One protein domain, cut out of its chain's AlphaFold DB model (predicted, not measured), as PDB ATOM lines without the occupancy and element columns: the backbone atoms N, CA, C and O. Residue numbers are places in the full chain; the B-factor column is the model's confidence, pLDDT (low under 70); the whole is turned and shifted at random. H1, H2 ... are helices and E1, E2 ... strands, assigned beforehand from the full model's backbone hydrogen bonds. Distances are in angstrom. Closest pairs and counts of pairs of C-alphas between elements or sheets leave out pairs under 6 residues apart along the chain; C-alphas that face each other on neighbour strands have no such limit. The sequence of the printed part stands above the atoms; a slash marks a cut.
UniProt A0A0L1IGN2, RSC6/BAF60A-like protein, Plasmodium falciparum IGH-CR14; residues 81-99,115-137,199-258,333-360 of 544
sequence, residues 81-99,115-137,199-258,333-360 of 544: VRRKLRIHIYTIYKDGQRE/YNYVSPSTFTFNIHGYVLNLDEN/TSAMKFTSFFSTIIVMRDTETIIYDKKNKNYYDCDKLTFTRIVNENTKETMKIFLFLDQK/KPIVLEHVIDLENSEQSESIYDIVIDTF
ATOM      1  N   VAL A  81     238.878 201.012 181.346       52.75
ATOM      2  CA  VAL A  81     237.949 201.263 180.215       52.75
ATOM      3  C   VAL A  81     237.698 199.988 179.388       52.75
ATOM      4  O   VAL A  81     236.799 199.937 178.550       52.75
ATOM      5  N   ARG A  82     238.474 198.925 179.630       59.41
ATOM      6  CA  ARG A  82     238.423 197.684 178.851       59.41
ATOM      7  C   ARG A  82     237.236 196.818 179.267       59.41
ATOM      8  O   ARG A  82     237.132 196.404 180.422       59.41
ATOM      9  N   ARG A  83     236.357 196.489 178.317       67.75
ATOM     10  CA  ARG A  83     235.243 195.563 178.564       67.75
ATOM     11  C   ARG A  83     235.763 194.139 178.703       67.75
ATOM     12  O   ARG A  83     236.697 193.734 178.014       67.75
ATOM     13  N   LYS A  84     235.122 193.357 179.567       74.94
ATOM     14  CA  LYS A  84     235.364 191.915 179.671       74.94
ATOM     15  C   LYS A  84     234.203 191.190 179.000       74.94
ATOM     16  O   LYS A  84     233.045 191.504 179.250       74.94
ATOM     17  N   LEU A  85     234.505 190.243 178.127       84.00
ATOM     18  CA  LEU A  85     233.542 189.359 177.490       84.00
ATOM     19  C   LEU A  85     233.730 187.957 178.067       84.00
ATOM     20  O   LEU A  85     234.795 187.363 177.915       84.00
ATOM     21  N   ARG A  86     232.685 187.412 178.686       87.44
ATOM     22  CA  ARG A  86     232.628 186.009 179.091       87.44
ATOM     23  C   ARG A  86     232.022 185.190 177.964       87.44
ATOM     24  O   ARG A  86     230.876 185.425 177.597       87.44
ATOM     25  N   ILE A  87     232.755 184.224 177.429       89.44
ATOM     26  CA  ILE A  87     232.251 183.261 176.449       89.44
ATOM     27  C   ILE A  87     232.015 181.929 177.155       89.44
ATOM     28  O   ILE A  87     232.954 181.309 177.649       89.44
ATOM     29  N   HIS A  88     230.764 181.486 177.177       89.81
ATOM     30  CA  HIS A  88     230.354 180.170 177.641       89.81
ATOM     31  C   HIS A  88     230.097 179.257 176.435       89.81
ATOM     32  O   HIS A  88     229.220 179.527 175.610       89.81
ATOM     33  N   ILE A  89     230.868 178.179 176.328       90.25
ATOM     34  CA  ILE A  89     230.712 177.129 175.322       90.25
ATOM     35  C   ILE A  89     230.174 175.890 176.026       90.25
ATOM     36  O   ILE A  89     230.799 175.420 176.973       90.25
ATOM     37  N   TYR A  90     229.041 175.359 175.573       88.50
ATOM     38  CA  TYR A  90     228.426 174.187 176.197       88.50
ATOM     39  C   TYR A  90     227.718 173.282 175.193       88.50
ATOM     40  O   TYR A  90     227.051 173.748 174.257       88.50
ATOM     41  N   THR A  91     227.840 171.974 175.409       86.06
ATOM     42  CA  THR A  91     227.257 170.948 174.542       86.06
ATOM     43  C   THR A  91     226.101 170.223 175.224       86.06
ATOM     44  O   THR A  91     226.239 169.698 176.322       86.06
ATOM     45  N   ILE A  92     224.960 170.154 174.533       83.50
ATOM     46  CA  ILE A  92     223.783 169.374 174.927       83.50
ATOM     47  C   ILE A  92     223.687 168.162 173.999       83.50
ATOM     48  O   ILE A  92     223.478 168.324 172.794       83.50
ATOM     49  N   TYR A  93     223.781 166.953 174.550       81.94
ATOM     50  CA  TYR A  93     223.452 165.720 173.833       81.94
ATOM     51  C   TYR A  93     221.969 165.372 174.022       81.94
ATOM     52  O   TYR A  93     221.437 165.432 175.130       81.94
ATOM     53  N   LYS A  94     221.293 165.005 172.933       79.06
ATOM     54  CA  LYS A  94     219.920 164.492 172.919       79.06
ATOM     55  C   LYS A  94     219.942 163.094 172.324       79.06
ATOM     56  O   LYS A  94     220.142 162.937 171.117       79.06
ATOM     57  N   ASP A  95     219.731 162.092 173.173       75.56
ATOM     58  CA  ASP A  95     219.678 160.706 172.718       75.56
ATOM     59  C   ASP A  95     218.462 160.488 171.812       75.56
ATOM     60  O   ASP A  95     217.353 160.945 172.104       75.56
ATOM     61  N   GLY A  96     218.686 159.812 170.690       66.44
ATOM     62  CA  GLY A  96     217.636 159.477 169.743       66.44
ATOM     63  C   GLY A  96     216.673 158.435 170.308       66.44
ATOM     64  O   GLY A  96     217.010 157.651 171.198       66.44
ATOM     65  N   GLN A  97     215.464 158.371 169.749       64.44
ATOM     66  CA  GLN A  97     214.541 157.283 170.069       64.44
ATOM     67  C   GLN A  97     215.083 155.977 169.479       64.44
ATOM     68  O   GLN A  97     214.949 155.719 168.285       64.44
ATOM     69  N   ARG A  98     215.707 155.152 170.330       57.03
ATOM     70  CA  ARG A  98     216.254 153.837 169.946       57.03
ATOM     71  C   ARG A  98     215.160 152.831 169.569       57.03
ATOM     72  O   ARG A  98     215.421 151.897 168.817       57.03
ATOM     73  N   GLU A  99     213.949 153.020 170.090       56.03
ATOM     74  CA  GLU A  99     212.775 152.206 169.777       56.03
ATOM     75  C   GLU A  99     211.867 152.929 168.780       56.03
ATOM     76  O   GLU A  99     211.428 154.054 169.013       56.03
ATOM     77  N   TYR A 115     212.447 156.503 158.277       58.31
ATOM     78  CA  TYR A 115     213.265 157.536 158.925       58.31
ATOM     79  C   TYR A 115     212.460 158.699 159.538       58.31
ATOM     80  O   TYR A 115     212.978 159.391 160.404       58.31
ATOM     81  N   ASN A 116     211.190 158.894 159.162       61.56
ATOM     82  CA  ASN A 116     210.322 159.896 159.794       61.56
ATOM     83  C   ASN A 116     209.813 159.449 161.180       61.56
ATOM     84  O   ASN A 116     209.258 160.266 161.910       61.56
ATOM     85  N   TYR A 117     209.968 158.166 161.529       60.53
ATOM     86  CA  TYR A 117     209.522 157.574 162.797       60.53
ATOM     87  C   TYR A 117     210.680 157.281 163.764       60.53
ATOM     88  O   TYR A 117     210.460 156.679 164.813       60.53
ATOM     89  N   VAL A 118     211.906 157.686 163.419       64.06
ATOM     90  CA  VAL A 118     213.099 157.536 164.262       64.06
ATOM     91  C   VAL A 118     213.761 158.899 164.396       64.06
ATOM     92  O   VAL A 118     214.309 159.421 163.430       64.06
ATOM     93  N   SER A 119     213.727 159.477 165.597       69.12
ATOM     94  CA  SER A 119     214.530 160.668 165.894       69.12
ATOM     95  C   SER A 119     215.982 160.228 166.099       69.12
ATOM     96  O   SER A 119     216.224 159.487 167.055       69.12
ATOM     97  N   PRO A 120     216.943 160.620 165.241       76.94
ATOM     98  CA  PRO A 120     218.336 160.230 165.417       76.94
ATOM     99  C   PRO A 120     218.950 160.946 166.625       76.94
ATOM    100  O   PRO A 120     218.501 162.029 167.008       76.94
ATOM    101  N   SER A 121     220.008 160.367 167.197       81.44
ATOM    102  CA  SER A 121     220.794 161.049 168.225       81.44
ATOM    103  C   SER A 121     221.404 162.327 167.658       81.44
ATOM    104  O   SER A 121     221.952 162.346 166.552       81.44
ATOM    105  N   THR A 122     221.291 163.417 168.408       83.56
ATOM    106  CA  THR A 122     221.802 164.727 167.999       83.56
ATOM    107  C   THR A 122     222.577 165.366 169.132       83.56
ATOM    108  O   THR A 122     222.231 165.210 170.300       83.56
ATOM    109  N   PHE A 123     223.604 166.133 168.787       84.94
ATOM    110  CA  PHE A 123     224.235 167.051 169.722       84.94
ATOM    111  C   PHE A 123     224.087 168.480 169.236       84.94
ATOM    112  O   PHE A 123     224.128 168.761 168.035       84.94
ATOM    113  N   THR A 124     223.912 169.383 170.189       86.50
ATOM    114  CA  THR A 124     223.858 170.819 169.963       86.50
ATOM    115  C   THR A 124     224.947 171.462 170.799       86.50
ATOM    116  O   THR A 124     224.830 171.500 172.023       86.50
ATOM    117  N   PHE A 125     225.981 171.994 170.150       87.81
ATOM    118  CA  PHE A 125     226.942 172.855 170.831       87.81
ATOM    119  C   PHE A 125     226.528 174.322 170.682       87.81
ATOM    120  O   PHE A 125     225.983 174.752 169.658       87.81
ATOM    121  N   ASN A 126     226.742 175.078 171.749       89.12
ATOM    122  CA  ASN A 126     226.310 176.456 171.908       89.12
ATOM    123  C   ASN A 126     227.541 177.302 172.235       89.12
ATOM    124  O   ASN A 126     228.359 176.885 173.049       89.12
ATOM    125  N   ILE A 127     227.647 178.488 171.642       90.56
ATOM    126  CA  ILE A 127     228.650 179.499 171.991       90.56
ATOM    127  C   ILE A 127     227.871 180.755 172.377       90.56
ATOM    128  O   ILE A 127     227.223 181.354 171.520       90.56
ATOM    129  N   HIS A 128     227.888 181.125 173.656       89.38
ATOM    130  CA  HIS A 128     227.151 182.260 174.210       89.38
ATOM    131  C   HIS A 128     228.140 183.281 174.779       89.38
ATOM    132  O   HIS A 128     228.925 182.944 175.662       89.38
ATOM    133  N   GLY A 129     228.125 184.513 174.273       85.88
ATOM    134  CA  GLY A 129     228.933 185.607 174.806       85.88
ATOM    135  C   GLY A 129     228.117 186.569 175.664       85.88
ATOM    136  O   GLY A 129     227.045 187.010 175.259       85.88
ATOM    137  N   TYR A 130     228.667 186.945 176.814       82.88
ATOM    138  CA  TYR A 130     228.110 187.920 177.747       82.88
ATOM    139  C   TYR A 130     229.098 189.071 177.924       82.88
ATOM    140  O   TYR A 130     230.268 188.843 178.241       82.88
ATOM    141  N   VAL A 131     228.645 190.313 177.758       79.69
ATOM    142  CA  VAL A 131     229.448 191.488 178.121       79.69
ATOM    143  C   VAL A 131     229.355 191.675 179.632       79.69
ATOM    144  O   VAL A 131     228.288 191.982 180.156       79.69
ATOM    145  N   LEU A 132     230.472 191.487 180.329       71.81
ATOM    146  CA  LEU A 132     230.610 191.828 181.736       71.81
ATOM    147  C   LEU A 132     230.871 193.334 181.836       71.81
ATOM    148  O   LEU A 132     231.912 193.831 181.392       71.81
ATOM    149  N   ASN A 133     229.929 194.059 182.433       60.19
ATOM    150  CA  ASN A 133     230.178 195.427 182.865       60.19
ATOM    151  C   ASN A 133     231.158 195.394 184.048       60.19
ATOM    152  O   ASN A 133     230.978 194.611 184.978       60.19
ATOM    153  N   LEU A 134     232.187 196.246 184.013       50.31
ATOM    154  CA  LEU A 134     232.908 196.623 185.230       50.31
ATOM    155  C   LEU A 134     231.932 197.378 186.145       50.31
ATOM    156  O   LEU A 134     231.080 198.118 185.649       50.31
ATOM    157  N   ASP A 135     232.045 197.121 187.447       41.25
ATOM    158  CA  ASP A 135     231.052 197.406 188.488       41.25
ATOM    159  C   ASP A 135     230.325 198.756 188.353       41.25
ATOM    160  O   ASP A 135     230.938 199.810 188.169       41.25
ATOM    161  N   GLU A 136     229.003 198.752 188.554       45.47
ATOM    162  CA  GLU A 136     228.162 199.955 188.433       45.47
ATOM    163  C   GLU A 136     228.519 201.082 189.423       45.47
ATOM    164  O   GLU A 136     228.115 202.228 189.232       45.47
ATOM    165  N   ASN A 137     229.347 200.785 190.430       41.12
ATOM    166  CA  ASN A 137     229.855 201.744 191.411       41.12
ATOM    167  C   ASN A 137     230.704 202.881 190.802       41.12
ATOM    168  O   ASN A 137     230.760 203.959 191.393       41.12
ATOM    169  N   THR A 199     221.749 195.541 177.647       39.47
ATOM    170  CA  THR A 199     222.555 195.050 176.490       39.47
ATOM    171  C   THR A 199     222.047 195.527 175.111       39.47
ATOM    172  O   THR A 199     222.359 194.938 174.076       39.47
ATOM    173  N   SER A 200     221.247 196.597 175.046       47.25
ATOM    174  CA  SER A 200     220.519 197.009 173.828       47.25
ATOM    175  C   SER A 200     221.365 197.677 172.729       47.25
ATOM    176  O   SER A 200     220.802 198.091 171.717       47.25
ATOM    177  N   ALA A 201     222.690 197.781 172.894       56.94
ATOM    178  CA  ALA A 201     223.575 198.492 171.964       56.94
ATOM    179  C   ALA A 201     224.624 197.620 171.242       56.94
ATOM    180  O   ALA A 201     225.047 197.989 170.149       56.94
ATOM    181  N   MET A 202     225.071 196.497 171.820       68.75
ATOM    182  CA  MET A 202     226.120 195.634 171.247       68.75
ATOM    183  C   MET A 202     225.867 194.159 171.586       68.75
ATOM    184  O   MET A 202     225.374 193.850 172.669       68.75
ATOM    185  N   LYS A 203     226.208 193.264 170.653       82.56
ATOM    186  CA  LYS A 203     225.974 191.809 170.722       82.56
ATOM    187  C   LYS A 203     227.281 191.024 170.692       82.56
ATOM    188  O   LYS A 203     228.248 191.517 170.116       82.56
ATOM    189  N   PHE A 204     227.309 189.800 171.226       85.94
ATOM    190  CA  PHE A 204     228.511 188.940 171.201       85.94
ATOM    191  C   PHE A 204     229.195 188.896 169.825       85.94
ATOM    192  O   PHE A 204     230.377 189.220 169.723       85.94
ATOM    193  N   THR A 205     228.466 188.547 168.761       85.94
ATOM    194  CA  THR A 205     229.069 188.435 167.421       85.94
ATOM    195  C   THR A 205     229.519 189.777 166.852       85.94
ATOM    196  O   THR A 205     230.432 189.796 166.035       85.94
ATOM    197  N   SER A 206     228.955 190.902 167.310       82.50
ATOM    198  CA  SER A 206     229.284 192.234 166.781       82.50
ATOM    199  C   SER A 206     230.734 192.663 167.051       82.50
ATOM    200  O   SER A 206     231.248 193.518 166.330       82.50
ATOM    201  N   PHE A 207     231.405 192.039 168.030       81.69
ATOM    202  CA  PHE A 207     232.827 192.250 168.333       81.69
ATOM    203  C   PHE A 207     233.782 191.502 167.392       81.69
ATOM    204  O   PHE A 207     234.989 191.743 167.448       81.69
ATOM    205  N   PHE A 208     233.276 190.599 166.544       86.75
ATOM    206  CA  PHE A 208     234.090 189.704 165.727       86.75
ATOM    207  C   PHE A 208     233.756 189.839 164.238       86.75
ATOM    208  O   PHE A 208     232.606 189.742 163.817       86.75
ATOM    209  N   SER A 209     234.786 190.042 163.419       87.25
ATOM    210  CA  SER A 209     234.665 190.105 161.960       87.25
ATOM    211  C   SER A 209     234.459 188.711 161.366       87.25
ATOM    212  O   SER A 209     233.755 188.539 160.367       87.25
ATOM    213  N   THR A 210     235.056 187.692 161.986       89.25
ATOM    214  CA  THR A 210     234.875 186.287 161.616       89.25
ATOM    215  C   THR A 210     235.023 185.387 162.843       89.25
ATOM    216  O   THR A 210     235.927 185.564 163.657       89.25
ATOM    217  N   ILE A 211     234.154 184.385 162.952       92.06
ATOM    218  CA  ILE A 211     234.235 183.291 163.921       92.06
ATOM    219  C   ILE A 211     234.364 181.994 163.118       92.06
ATOM    220  O   ILE A 211     233.493 181.678 162.306       92.06
ATOM    221  N   ILE A 212     235.450 181.249 163.313       93.12
ATOM    222  CA  ILE A 212     235.675 179.953 162.658       93.12
ATOM    223  C   ILE A 212     235.640 178.865 163.722       93.12
ATOM    224  O   ILE A 212     236.405 178.911 164.678       93.12
ATOM    225  N   VAL A 213     234.782 177.868 163.536       92.62
ATOM    226  CA  VAL A 213     234.705 176.683 164.391       92.62
ATOM    227  C   VAL A 213     235.264 175.503 163.609       92.62
ATOM    228  O   VAL A 213     234.624 175.016 162.679       92.62
ATOM    229  N   MET A 214     236.465 175.059 163.965       91.62
ATOM    230  CA  MET A 214     237.103 173.871 163.405       91.62
ATOM    231  C   MET A 214     236.835 172.667 164.306       91.62
ATOM    232  O   MET A 214     237.084 172.718 165.509       91.62
ATOM    233  N   ARG A 215     236.357 171.578 163.711       87.25
ATOM    234  CA  ARG A 215     236.279 170.241 164.308       87.25
ATOM    235  C   ARG A 215     237.023 169.270 163.399       87.25
ATOM    236  O   ARG A 215     237.289 169.593 162.242       87.25
ATOM    237  N   ASP A 216     237.264 168.062 163.885       82.94
ATOM    238  CA  ASP A 216     237.908 167.004 163.098       82.94
ATOM    239  C   ASP A 216     237.084 166.612 161.848       82.94
ATOM    240  O   ASP A 216     237.639 166.222 160.824       82.94
ATOM    241  N   THR A 217     235.753 166.773 161.903       82.75
ATOM    242  CA  THR A 217     234.811 166.398 160.830       82.75
ATOM    243  C   THR A 217     234.417 167.528 159.873       82.75
ATOM    244  O   THR A 217     234.093 167.265 158.716       82.75
ATOM    245  N   GLU A 218     234.401 168.785 160.323       87.75
ATOM    246  CA  GLU A 218     233.960 169.935 159.519       87.75
ATOM    247  C   GLU A 218     234.541 171.258 160.037       87.75
ATOM    248  O   GLU A 218     234.949 171.378 161.191       87.75
ATOM    249  N   THR A 219     234.521 172.289 159.192       91.81
ATOM    250  CA  THR A 219     234.808 173.673 159.595       91.81
ATOM    251  C   THR A 219     233.611 174.560 159.276       91.81
ATOM    252  O   THR A 219     233.171 174.632 158.129       91.81
ATOM    253  N   ILE A 220     233.096 175.254 160.289       90.25
ATOM    254  CA  ILE A 220     232.009 176.226 160.168       90.25
ATOM    255  C   ILE A 220     232.621 177.625 160.165       90.25
ATOM    256  O   ILE A 220     233.423 177.951 161.039       90.25
ATOM    257  N   ILE A 221     232.232 178.464 159.205       91.81
ATOM    258  CA  ILE A 221     232.701 179.849 159.096       91.81
ATOM    259  C   ILE A 221     231.507 180.787 159.242       91.81
ATOM    260  O   ILE A 221     230.552 180.725 158.464       91.81
ATOM    261  N   TYR A 222     231.585 181.674 160.226       89.69
ATOM    262  CA  TYR A 222     230.628 182.736 160.483       89.69
ATOM    263  C   TYR A 222     231.317 184.087 160.241       89.69
ATOM    264  O   TYR A 222     232.041 184.587 161.096       89.69
ATOM    265  N   ASP A 223     231.158 184.634 159.035       89.50
ATOM    266  CA  ASP A 223     231.839 185.848 158.551       89.50
ATOM    267  C   ASP A 223     230.827 186.987 158.353       89.50
ATOM    268  O   ASP A 223     229.782 186.794 157.726       89.50
ATOM    269  N   LYS A 224     231.169 188.185 158.840       85.19
ATOM    270  CA  LYS A 224     230.398 189.427 158.696       85.19
ATOM    271  C   LYS A 224     230.195 189.874 157.245       85.19
ATOM    272  O   LYS A 224     229.256 190.608 156.951       85.19
ATOM    273  N   LYS A 225     231.029 189.398 156.317       82.19
ATOM    274  CA  LYS A 225     230.882 189.625 154.866       82.19
ATOM    275  C   LYS A 225     229.819 188.733 154.214       82.19
ATOM    276  O   LYS A 225     229.486 188.937 153.046       82.19
ATOM    277  N   ASN A 226     229.306 187.721 154.918       84.94
ATOM    278  CA  ASN A 226     228.301 186.809 154.383       84.94
ATOM    279  C   ASN A 226     226.897 187.441 154.425       84.94
ATOM    280  O   ASN A 226     226.515 188.077 155.403       84.94
ATOM    281  N   LYS A 227     226.080 187.202 153.391       77.88
ATOM    282  CA  LYS A 227     224.702 187.724 153.287       77.88
ATOM    283  C   LYS A 227     223.771 187.246 154.406       77.88
ATOM    284  O   LYS A 227     222.757 187.887 154.655       77.88
ATOM    285  N   ASN A 228     224.112 186.132 155.055       79.56
ATOM    286  CA  ASN A 228     223.329 185.517 156.128       79.56
ATOM    287  C   ASN A 228     223.853 185.875 157.539       79.56
ATOM    288  O   ASN A 228     223.514 185.190 158.502       79.56
ATOM    289  N   TYR A 229     224.716 186.889 157.667       83.50
ATOM    290  CA  TYR A 229     225.197 187.387 158.959       83.50
ATOM    291  C   TYR A 229     224.091 188.129 159.732       83.50
ATOM    292  O   TYR A 229     223.294 188.853 159.135       83.50
ATOM    293  N   TYR A 230     224.063 187.982 161.059       83.44
ATOM    294  CA  TYR A 230     223.154 188.700 161.957       83.44
ATOM    295  C   TYR A 230     223.767 188.866 163.354       83.44
ATOM    296  O   TYR A 230     224.335 187.933 163.912       83.44
ATOM    297  N   ASP A 231     223.628 190.039 163.967       84.62
ATOM    298  CA  ASP A 231     224.177 190.252 165.308       84.62
ATOM    299  C   ASP A 231     223.387 189.470 166.375       84.62
ATOM    300  O   ASP A 231     222.174 189.637 166.521       84.62
ATOM    301  N   CYS A 232     224.068 188.603 167.129       85.50
ATOM    302  CA  CYS A 232     223.461 187.753 168.153       85.50
ATOM    303  C   CYS A 232     224.393 187.496 169.347       85.50
ATOM    304  O   CYS A 232     225.612 187.621 169.244       85.50
ATOM    305  N   ASP A 233     223.802 187.132 170.490       87.06
ATOM    306  CA  ASP A 233     224.543 186.797 171.718       87.06
ATOM    307  C   ASP A 233     224.930 185.313 171.798       87.06
ATOM    308  O   ASP A 233     225.889 184.942 172.472       87.06
ATOM    309  N   LYS A 234     224.205 184.456 171.065       89.56
ATOM    310  CA  LYS A 234     224.339 183.001 171.112       89.56
ATOM    311  C   LYS A 234     224.323 182.383 169.712       89.56
ATOM    312  O   LYS A 234     223.312 182.441 169.016       89.56
ATOM    313  N   LEU A 235     225.404 181.695 169.356       89.44
ATOM    314  CA  LEU A 235     225.477 180.803 168.200       89.44
ATOM    315  C   LEU A 235     225.116 179.375 168.630       89.44
ATOM    316  O   LEU A 235     225.586 178.894 169.660       89.44
ATOM    317  N   THR A 236     224.275 178.697 167.850       89.62
ATOM    318  CA  THR A 236     223.765 177.349 168.160       89.62
ATOM    319  C   THR A 236     223.932 176.445 166.948       89.62
ATOM    320  O   THR A 236     223.416 176.755 165.874       89.62
ATOM    321  N   PHE A 237     224.614 175.312 167.114       88.19
ATOM    322  CA  PHE A 237     224.903 174.384 166.024       88.19
ATOM    323  C   PHE A 237     224.492 172.963 166.407       88.19
ATOM    324  O   PHE A 237     225.111 172.332 167.259       88.19
ATOM    325  N   THR A 238     223.451 172.452 165.749       86.94
ATOM    326  CA  THR A 238     222.978 171.070 165.922       86.94
ATOM    327  C   THR A 238     223.534 170.171 164.823       86.94
ATOM    328  O   THR A 238     223.551 170.553 163.646       86.94
ATOM    329  N   ARG A 239     223.974 168.968 165.196       85.44
ATOM    330  CA  ARG A 239     224.463 167.914 164.299       85.44
ATOM    331  C   ARG A 239     223.924 166.552 164.725       85.44
ATOM    332  O   ARG A 239     223.630 166.330 165.896       85.44
ATOM    333  N   ILE A 240     223.793 165.657 163.753       82.81
ATOM    334  CA  ILE A 240     223.439 164.251 163.974       82.81
ATOM    335  C   ILE A 240     224.712 163.500 164.382       82.81
ATOM    336  O   ILE A 240     225.768 163.737 163.796       82.81
ATOM    337  N   VAL A 241     224.607 162.629 165.386       77.25
ATOM    338  CA  VAL A 241     225.703 161.793 165.894       77.25
ATOM    339  C   VAL A 241     225.454 160.347 165.492       77.25
ATOM    340  O   VAL A 241     224.369 159.820 165.728       77.25
ATOM    341  N   ASN A 242     226.480 159.705 164.934       70.12
ATOM    342  CA  ASN A 242     226.479 158.266 164.658       70.12
ATOM    343  C   ASN A 242     227.360 157.482 165.648       70.12
ATOM    344  O   ASN A 242     227.109 156.303 165.880       70.12
ATOM    345  N   GLU A 243     228.383 158.125 166.220       70.62
ATOM    346  CA  GLU A 243     229.377 157.520 167.112       70.62
ATOM    347  C   GLU A 243     229.642 158.453 168.302       70.62
ATOM    348  O   GLU A 243     229.858 159.649 168.117       70.62
ATOM    349  N   ASN A 244     229.637 157.914 169.524       68.06
ATOM    350  CA  ASN A 244     229.861 158.690 170.747       68.06
ATOM    351  C   ASN A 244     231.360 158.726 171.075       68.06
ATOM    352  O   ASN A 244     231.819 158.066 172.004       68.06
ATOM    353  N   THR A 245     232.134 159.449 170.270       75.94
ATOM    354  CA  THR A 245     233.575 159.653 170.473       75.94
ATOM    355  C   THR A 245     233.854 160.995 171.154       75.94
ATOM    356  O   THR A 245     232.973 161.847 171.278       75.94
ATOM    357  N   LYS A 246     235.092 161.193 171.625       81.25
ATOM    358  CA  LYS A 246     235.537 162.497 172.138       81.25
ATOM    359  C   LYS A 246     236.142 163.294 170.986       81.25
ATOM    360  O   LYS A 246     237.148 162.865 170.425       81.25
ATOM    361  N   GLU A 247     235.534 164.425 170.642       84.19
ATOM    362  CA  GLU A 247     236.007 165.333 169.589       84.19
ATOM    363  C   GLU A 247     236.669 166.571 170.212       84.19
ATOM    364  O   GLU A 247     236.247 167.049 171.269       84.19
ATOM    365  N   THR A 248     237.682 167.136 169.546       87.44
ATOM    366  CA  THR A 248     238.247 168.434 169.953       87.44
ATOM    367  C   THR A 248     237.827 169.530 168.985       87.44
ATOM    368  O   THR A 248     238.057 169.447 167.781       87.44
ATOM    369  N   MET A 249     237.205 170.581 169.514       89.44
ATOM    370  CA  MET A 249     236.738 171.725 168.742       89.44
ATOM    371  C   MET A 249     237.615 172.943 169.029       89.44
ATOM    372  O   MET A 249     237.765 173.350 170.178       89.44
ATOM    373  N   LYS A 250     238.164 173.560 167.980       92.81
ATOM    374  CA  LYS A 250     238.944 174.800 168.071       92.81
ATOM    375  C   LYS A 250     238.152 175.957 167.480       92.81
ATOM    376  O   LYS A 250     237.761 175.915 166.314       92.81
ATOM    377  N   ILE A 251     237.915 176.989 168.277       93.00
ATOM    378  CA  ILE A 251     237.204 178.199 167.866       93.00
ATOM    379  C   ILE A 251     238.227 179.321 167.697       93.00
ATOM    380  O   ILE A 251     238.930 179.669 168.642       93.00
ATOM    381  N   PHE A 252     238.287 179.900 166.503       93.19
ATOM    382  CA  PHE A 252     239.097 181.068 166.179       93.19
ATOM    383  C   PHE A 252     238.189 182.292 166.097       93.19
ATOM    384  O   PHE A 252     237.249 182.322 165.300       93.19
ATOM    385  N   LEU A 253     238.481 183.304 166.907       90.94
ATOM    386  CA  LEU A 253     237.746 184.562 166.966       90.94
ATOM    387  C   LEU A 253     238.626 185.683 166.405       90.94
ATOM    388  O   LEU A 253     239.663 186.025 166.980       90.94
ATOM    389  N   PHE A 254     238.217 186.257 165.276       88.81
ATOM    390  CA  PHE A 254     238.865 187.409 164.653       88.81
ATOM    391  C   PHE A 254     238.101 188.668 165.058       88.81
ATOM    392  O   PHE A 254     236.921 188.790 164.739       88.81
ATOM    393  N   LEU A 255     238.744 189.595 165.771       84.19
ATOM    394  CA  LEU A 255     238.110 190.841 166.221       84.19
ATOM    395  C   LEU A 255     237.666 191.715 165.030       84.19
ATOM    396  O   LEU A 255     238.292 191.705 163.968       84.19
ATOM    397  N   ASP A 256     236.577 192.471 165.191       79.25
ATOM    398  CA  ASP A 256     236.106 193.453 164.200       79.25
ATOM    399  C   ASP A 256     236.733 194.830 164.448       79.25
ATOM    400  O   ASP A 256     236.105 195.767 164.948       79.25
ATOM    401  N   GLN A 257     238.023 194.942 164.147       71.19
ATOM    402  CA  GLN A 257     238.761 196.185 164.325       71.19
ATOM    403  C   GLN A 257     238.581 197.131 163.137       71.19
ATOM    404  O   GLN A 257     238.972 196.829 162.011       71.19
ATOM    405  N   LYS A 258     238.052 198.329 163.413       67.69
ATOM    406  CA  LYS A 258     237.929 199.413 162.422       67.69
ATOM    407  C   LYS A 258     239.276 200.006 162.004       67.69
ATOM    408  O   LYS A 258     239.397 200.485 160.881       67.69
ATOM    409  N   LYS A 333     247.144 187.985 166.004       83.19
ATOM    410  CA  LYS A 333     246.667 186.602 165.949       83.19
ATOM    411  C   LYS A 333     245.196 186.538 166.400       83.19
ATOM    412  O   LYS A 333     244.827 187.254 167.330       83.19
ATOM    413  N   PRO A 334     244.351 185.682 165.792       87.62
ATOM    414  CA  PRO A 334     243.003 185.442 166.301       87.62
ATOM    415  C   PRO A 334     243.058 184.825 167.700       87.62
ATOM    416  O   PRO A 334     243.985 184.077 168.023       87.62
ATOM    417  N   ILE A 335     242.031 185.082 168.507       88.81
ATOM    418  CA  ILE A 335     241.884 184.433 169.810       88.81
ATOM    419  C   ILE A 335     241.464 182.983 169.555       88.81
ATOM    420  O   ILE A 335     240.495 182.741 168.834       88.81
ATOM    421  N   VAL A 336     242.197 182.026 170.127       91.75
ATOM    422  CA  VAL A 336     241.942 180.588 169.960       91.75
ATOM    423  C   VAL A 336     241.399 180.016 171.262       91.75
ATOM    424  O   VAL A 336     242.058 180.105 172.295       91.75
ATOM    425  N   LEU A 337     240.210 179.420 171.203       91.81
ATOM    426  CA  LEU A 337     239.582 178.689 172.306       91.81
ATOM    427  C   LEU A 337     239.498 177.205 171.940       91.81
ATOM    428  O   LEU A 337     239.210 176.870 170.790       91.81
ATOM    429  N   GLU A 338     239.717 176.314 172.904       91.06
ATOM    430  CA  GLU A 338     239.678 174.864 172.691       91.06
ATOM    431  C   GLU A 338     238.611 174.236 173.589       91.06
ATOM    432  O   GLU A 338     238.669 174.357 174.805       91.06
ATOM    433  N   HIS A 339     237.632 173.555 173.001       88.81
ATOM    434  CA  HIS A 339     236.551 172.890 173.721       88.81
ATOM    435  C   HIS A 339     236.589 171.391 173.427       88.81
ATOM    436  O   HIS A 339     236.560 170.979 172.265       88.81
ATOM    437  N   VAL A 340     236.659 170.574 174.476       87.00
ATOM    438  CA  VAL A 340     236.595 169.114 174.358       87.00
ATOM    439  C   VAL A 340     235.137 168.694 174.480       87.00
ATOM    440  O   VAL A 340     234.477 169.023 175.462       87.00
ATOM    441  N   ILE A 341     234.648 167.978 173.474       84.44
ATOM    442  CA  ILE A 341     233.278 167.482 173.402       84.44
ATOM    443  C   ILE A 341     233.320 166.006 173.781       84.44
ATOM    444  O   ILE A 341     233.818 165.183 173.016       84.44
ATOM    445  N   ASP A 342     232.815 165.672 174.966       79.94
ATOM    446  CA  ASP A 342     232.744 164.304 175.469       79.94
ATOM    447  C   ASP A 342     231.315 163.754 175.323       79.94
ATOM    448  O   ASP A 342     230.453 163.989 176.165       79.94
ATOM    449  N   LEU A 343     231.052 163.024 174.233       72.69
ATOM    450  CA  LEU A 343     229.739 162.420 173.951       72.69
ATOM    451  C   LEU A 343     229.439 161.168 174.800       72.69
ATOM    452  O   LEU A 343     228.329 160.634 174.730       72.69
ATOM    453  N   GLU A 344     230.405 160.670 175.581       67.44
ATOM    454  CA  GLU A 344     230.202 159.533 176.490       67.44
ATOM    455  C   GLU A 344     229.571 159.971 177.820       67.44
ATOM    456  O   GLU A 344     228.772 159.234 178.399       67.44
ATOM    457  N   ASN A 345     229.904 161.178 178.286       66.62
ATOM    458  CA  ASN A 345     229.415 161.750 179.536       66.62
ATOM    459  C   ASN A 345     228.393 162.850 179.226       66.62
ATOM    460  O   ASN A 345     228.749 163.982 178.915       66.62
ATOM    461  N   SER A 346     227.099 162.531 179.339       56.62
ATOM    462  CA  SER A 346     225.999 163.479 179.077       56.62
ATOM    463  C   SER A 346     225.940 164.672 180.041       56.62
ATOM    464  O   SER A 346     225.137 165.582 179.844       56.62
ATOM    465  N   GLU A 347     226.767 164.665 181.084       55.09
ATOM    466  CA  GLU A 347     226.938 165.754 182.034       55.09
ATOM    467  C   GLU A 347     228.147 166.616 181.624       55.09
ATOM    468  O   GLU A 347     229.299 166.234 181.807       55.09
ATOM    469  N   GLN A 348     227.853 167.817 181.115       57.69
ATOM    470  CA  GLN A 348     228.721 168.999 181.228       57.69
ATOM    471  C   GLN A 348     230.060 168.973 180.460       57.69
ATOM    472  O   GLN A 348     231.120 169.292 181.002       57.69
ATOM    473  N   SER A 349     230.012 168.755 179.139       71.50
ATOM    474  CA  SER A 349     231.025 169.367 178.259       71.50
ATOM    475  C   SER A 349     230.778 170.881 178.198       71.50
ATOM    476  O   SER A 349     230.081 171.371 177.306       71.50
ATOM    477  N   GLU A 350     231.320 171.612 179.177       84.25
ATOM    478  CA  GLU A 350     231.217 173.071 179.328       84.25
ATOM    479  C   GLU A 350     232.606 173.721 179.420       84.25
ATOM    480  O   GLU A 350     233.583 173.124 179.874       84.25
ATOM    481  N   SER A 351     232.739 174.955 178.938       87.00
ATOM    482  CA  SER A 351     233.976 175.737 179.021       87.00
ATOM    483  C   SER A 351     233.659 177.226 179.063       87.00
ATOM    484  O   SER A 351     232.914 177.733 178.225       87.00
ATOM    485  N   ILE A 352     234.232 177.934 180.036       88.88
ATOM    486  CA  ILE A 352     234.004 179.364 180.257       88.88
ATOM    487  C   ILE A 352     235.330 180.105 180.080       88.88
ATOM    488  O   ILE A 352     236.326 179.765 180.717       88.88
ATOM    489  N   TYR A 353     235.326 181.123 179.223       88.50
ATOM    490  CA  TYR A 353     236.488 181.937 178.882       88.50
ATOM    491  C   TYR A 353     236.203 183.414 179.124       88.50
ATOM    492  O   TYR A 353     235.332 183.986 178.472       88.50
ATOM    493  N   ASP A 354     236.972 184.045 180.009       86.56
ATOM    494  CA  ASP A 354     236.930 185.493 180.211       86.56
ATOM    495  C   ASP A 354     238.008 186.162 179.349       86.56
ATOM    496  O   ASP A 354     239.206 185.973 179.553       86.56
ATOM    497  N   ILE A 355     237.567 186.940 178.362       82.31
ATOM    498  CA  ILE A 355     238.401 187.633 177.377       82.31
ATOM    499  C   ILE A 355     238.281 189.136 177.617       82.31
ATOM    500  O   ILE A 355     237.178 189.672 177.709       82.31
ATOM    501  N   VAL A 356     239.402 189.847 177.676       76.94
ATOM    502  CA  VAL A 356     239.393 191.315 177.671       76.94
ATOM    503  C   VAL A 356     239.274 191.786 176.221       76.94
ATOM    504  O   VAL A 356     240.087 191.392 175.387       76.94
ATOM    505  N   ILE A 357     238.257 192.592 175.910       71.50
ATOM    506  CA  ILE A 357     238.046 193.153 174.573       71.50
ATOM    507  C   ILE A 357     238.184 194.668 174.637       71.50
ATOM    508  O   ILE A 357     237.398 195.369 175.282       71.50
ATOM    509  N   ASP A 358     239.149 195.171 173.873       63.28
ATOM    510  CA  ASP A 358     239.377 196.594 173.653       63.28
ATOM    511  C   ASP A 358     238.319 197.139 172.685       63.28
ATOM    512  O   ASP A 358     238.570 197.444 171.518       63.28
ATOM    513  N   THR A 359     237.082 197.244 173.178       55.25
ATOM    514  CA  THR A 359     236.011 197.966 172.494       55.25
ATOM    515  C   THR A 359     236.347 199.448 172.478       55.25
ATOM    516  O   THR A 359     236.040 200.167 173.431       55.25
ATOM    517  N   PHE A 360     236.943 199.900 171.378       51.53
ATOM    518  CA  PHE A 360     237.102 201.315 171.061       51.53
ATOM    519  C   PHE A 360     235.730 201.956 170.801       51.53
ATOM    520  O   PHE A 360     235.286 202.156 169.669       51.53
TER     521      PHE A 360
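What this domain is: This is residues 81 to 99, 115 to 137, 199 to 258 and 333 to 360 of the 544 residues of the protein "RSC6/BAF60A-like protein" of Plasmodium falciparum IGH-CR14 (UniProt A0A0L1IGN2). Two twisted four-stranded sheets stand face to face as an elongated sandwich, their strands at 24 degrees to each other, with the short helix H1 at one end grazing both. Edge strands E7 and E8 come near each other along one side, while E4 and E5 stay apart on the other. The 130 printed residues, mostly strand, run E1 E2 H1 E3 E4 E5 E6 E7 E8; both sheets, E5 E2 E1 E8 and E4 E3 E6 E7, are antiparallel. The whole is only just compact, close to loose, with a radius of gyration of the C-alphas of 16.6 A and spans of 55 by 36 by 29 A.

Where its parts are: E1, residues 83 to 94, is 35.1 A long from C-alpha 83 at (235.243, 195.563, 178.564); E2, 122 to 132, is 31.6 A. E5 is 234 to 240, 20.1 A, and E8 is 350 to 357, 21.7 A, ending at (238.046, 193.153, 174.573). E3 is 208 to 214, 16.3 A; E4 219 to 223, 12.6 A; E6 246 to 255, 29.1 A; E7 335 to 342, 22.8 A. H1 is 204 to 207, 6.1 A.

How they stand to each other: Within hydrogen-bond range across neighbour strands are N 88 and O 128 of E1 and E2 at 2.8 A, N 87 and O 353 of E1 and E8 at 2.8 A, and N 125 and O 237 of E2 and E5 at 3.0 A. In the other sheet, N 212 and O 252 of E3 and E6 are at 2.9 A, N 249 and O 339 of E6 and E7 at 2.9 A, and N 211 and O 222 of the hairpin E3 and E4 at 2.8 A. The closest C-alphas of E7 and E8, His 339 and Ser 351, are 6.5 A apart; those of E2 and H1, Gly 129 and Phe 204, 4.9 A. H1 is too short for an O i to N i+4 pair; its one O i to N i+3 pair is within range.

The domain as a whole: Residues 100 to 114, 138 to 198 and 259 to 332 are not printed, leaving C-alpha gaps of 12.1, 17.9 and 15.9 A. Of the links printed whole, none is long. The C-alphas farthest apart, Tyr 115 and Asn 137, are 57.3 A apart. Mean pLDDT of the printed part is 78.5; 31 residues are under 70, among them 133 to 137 and 344 to 348.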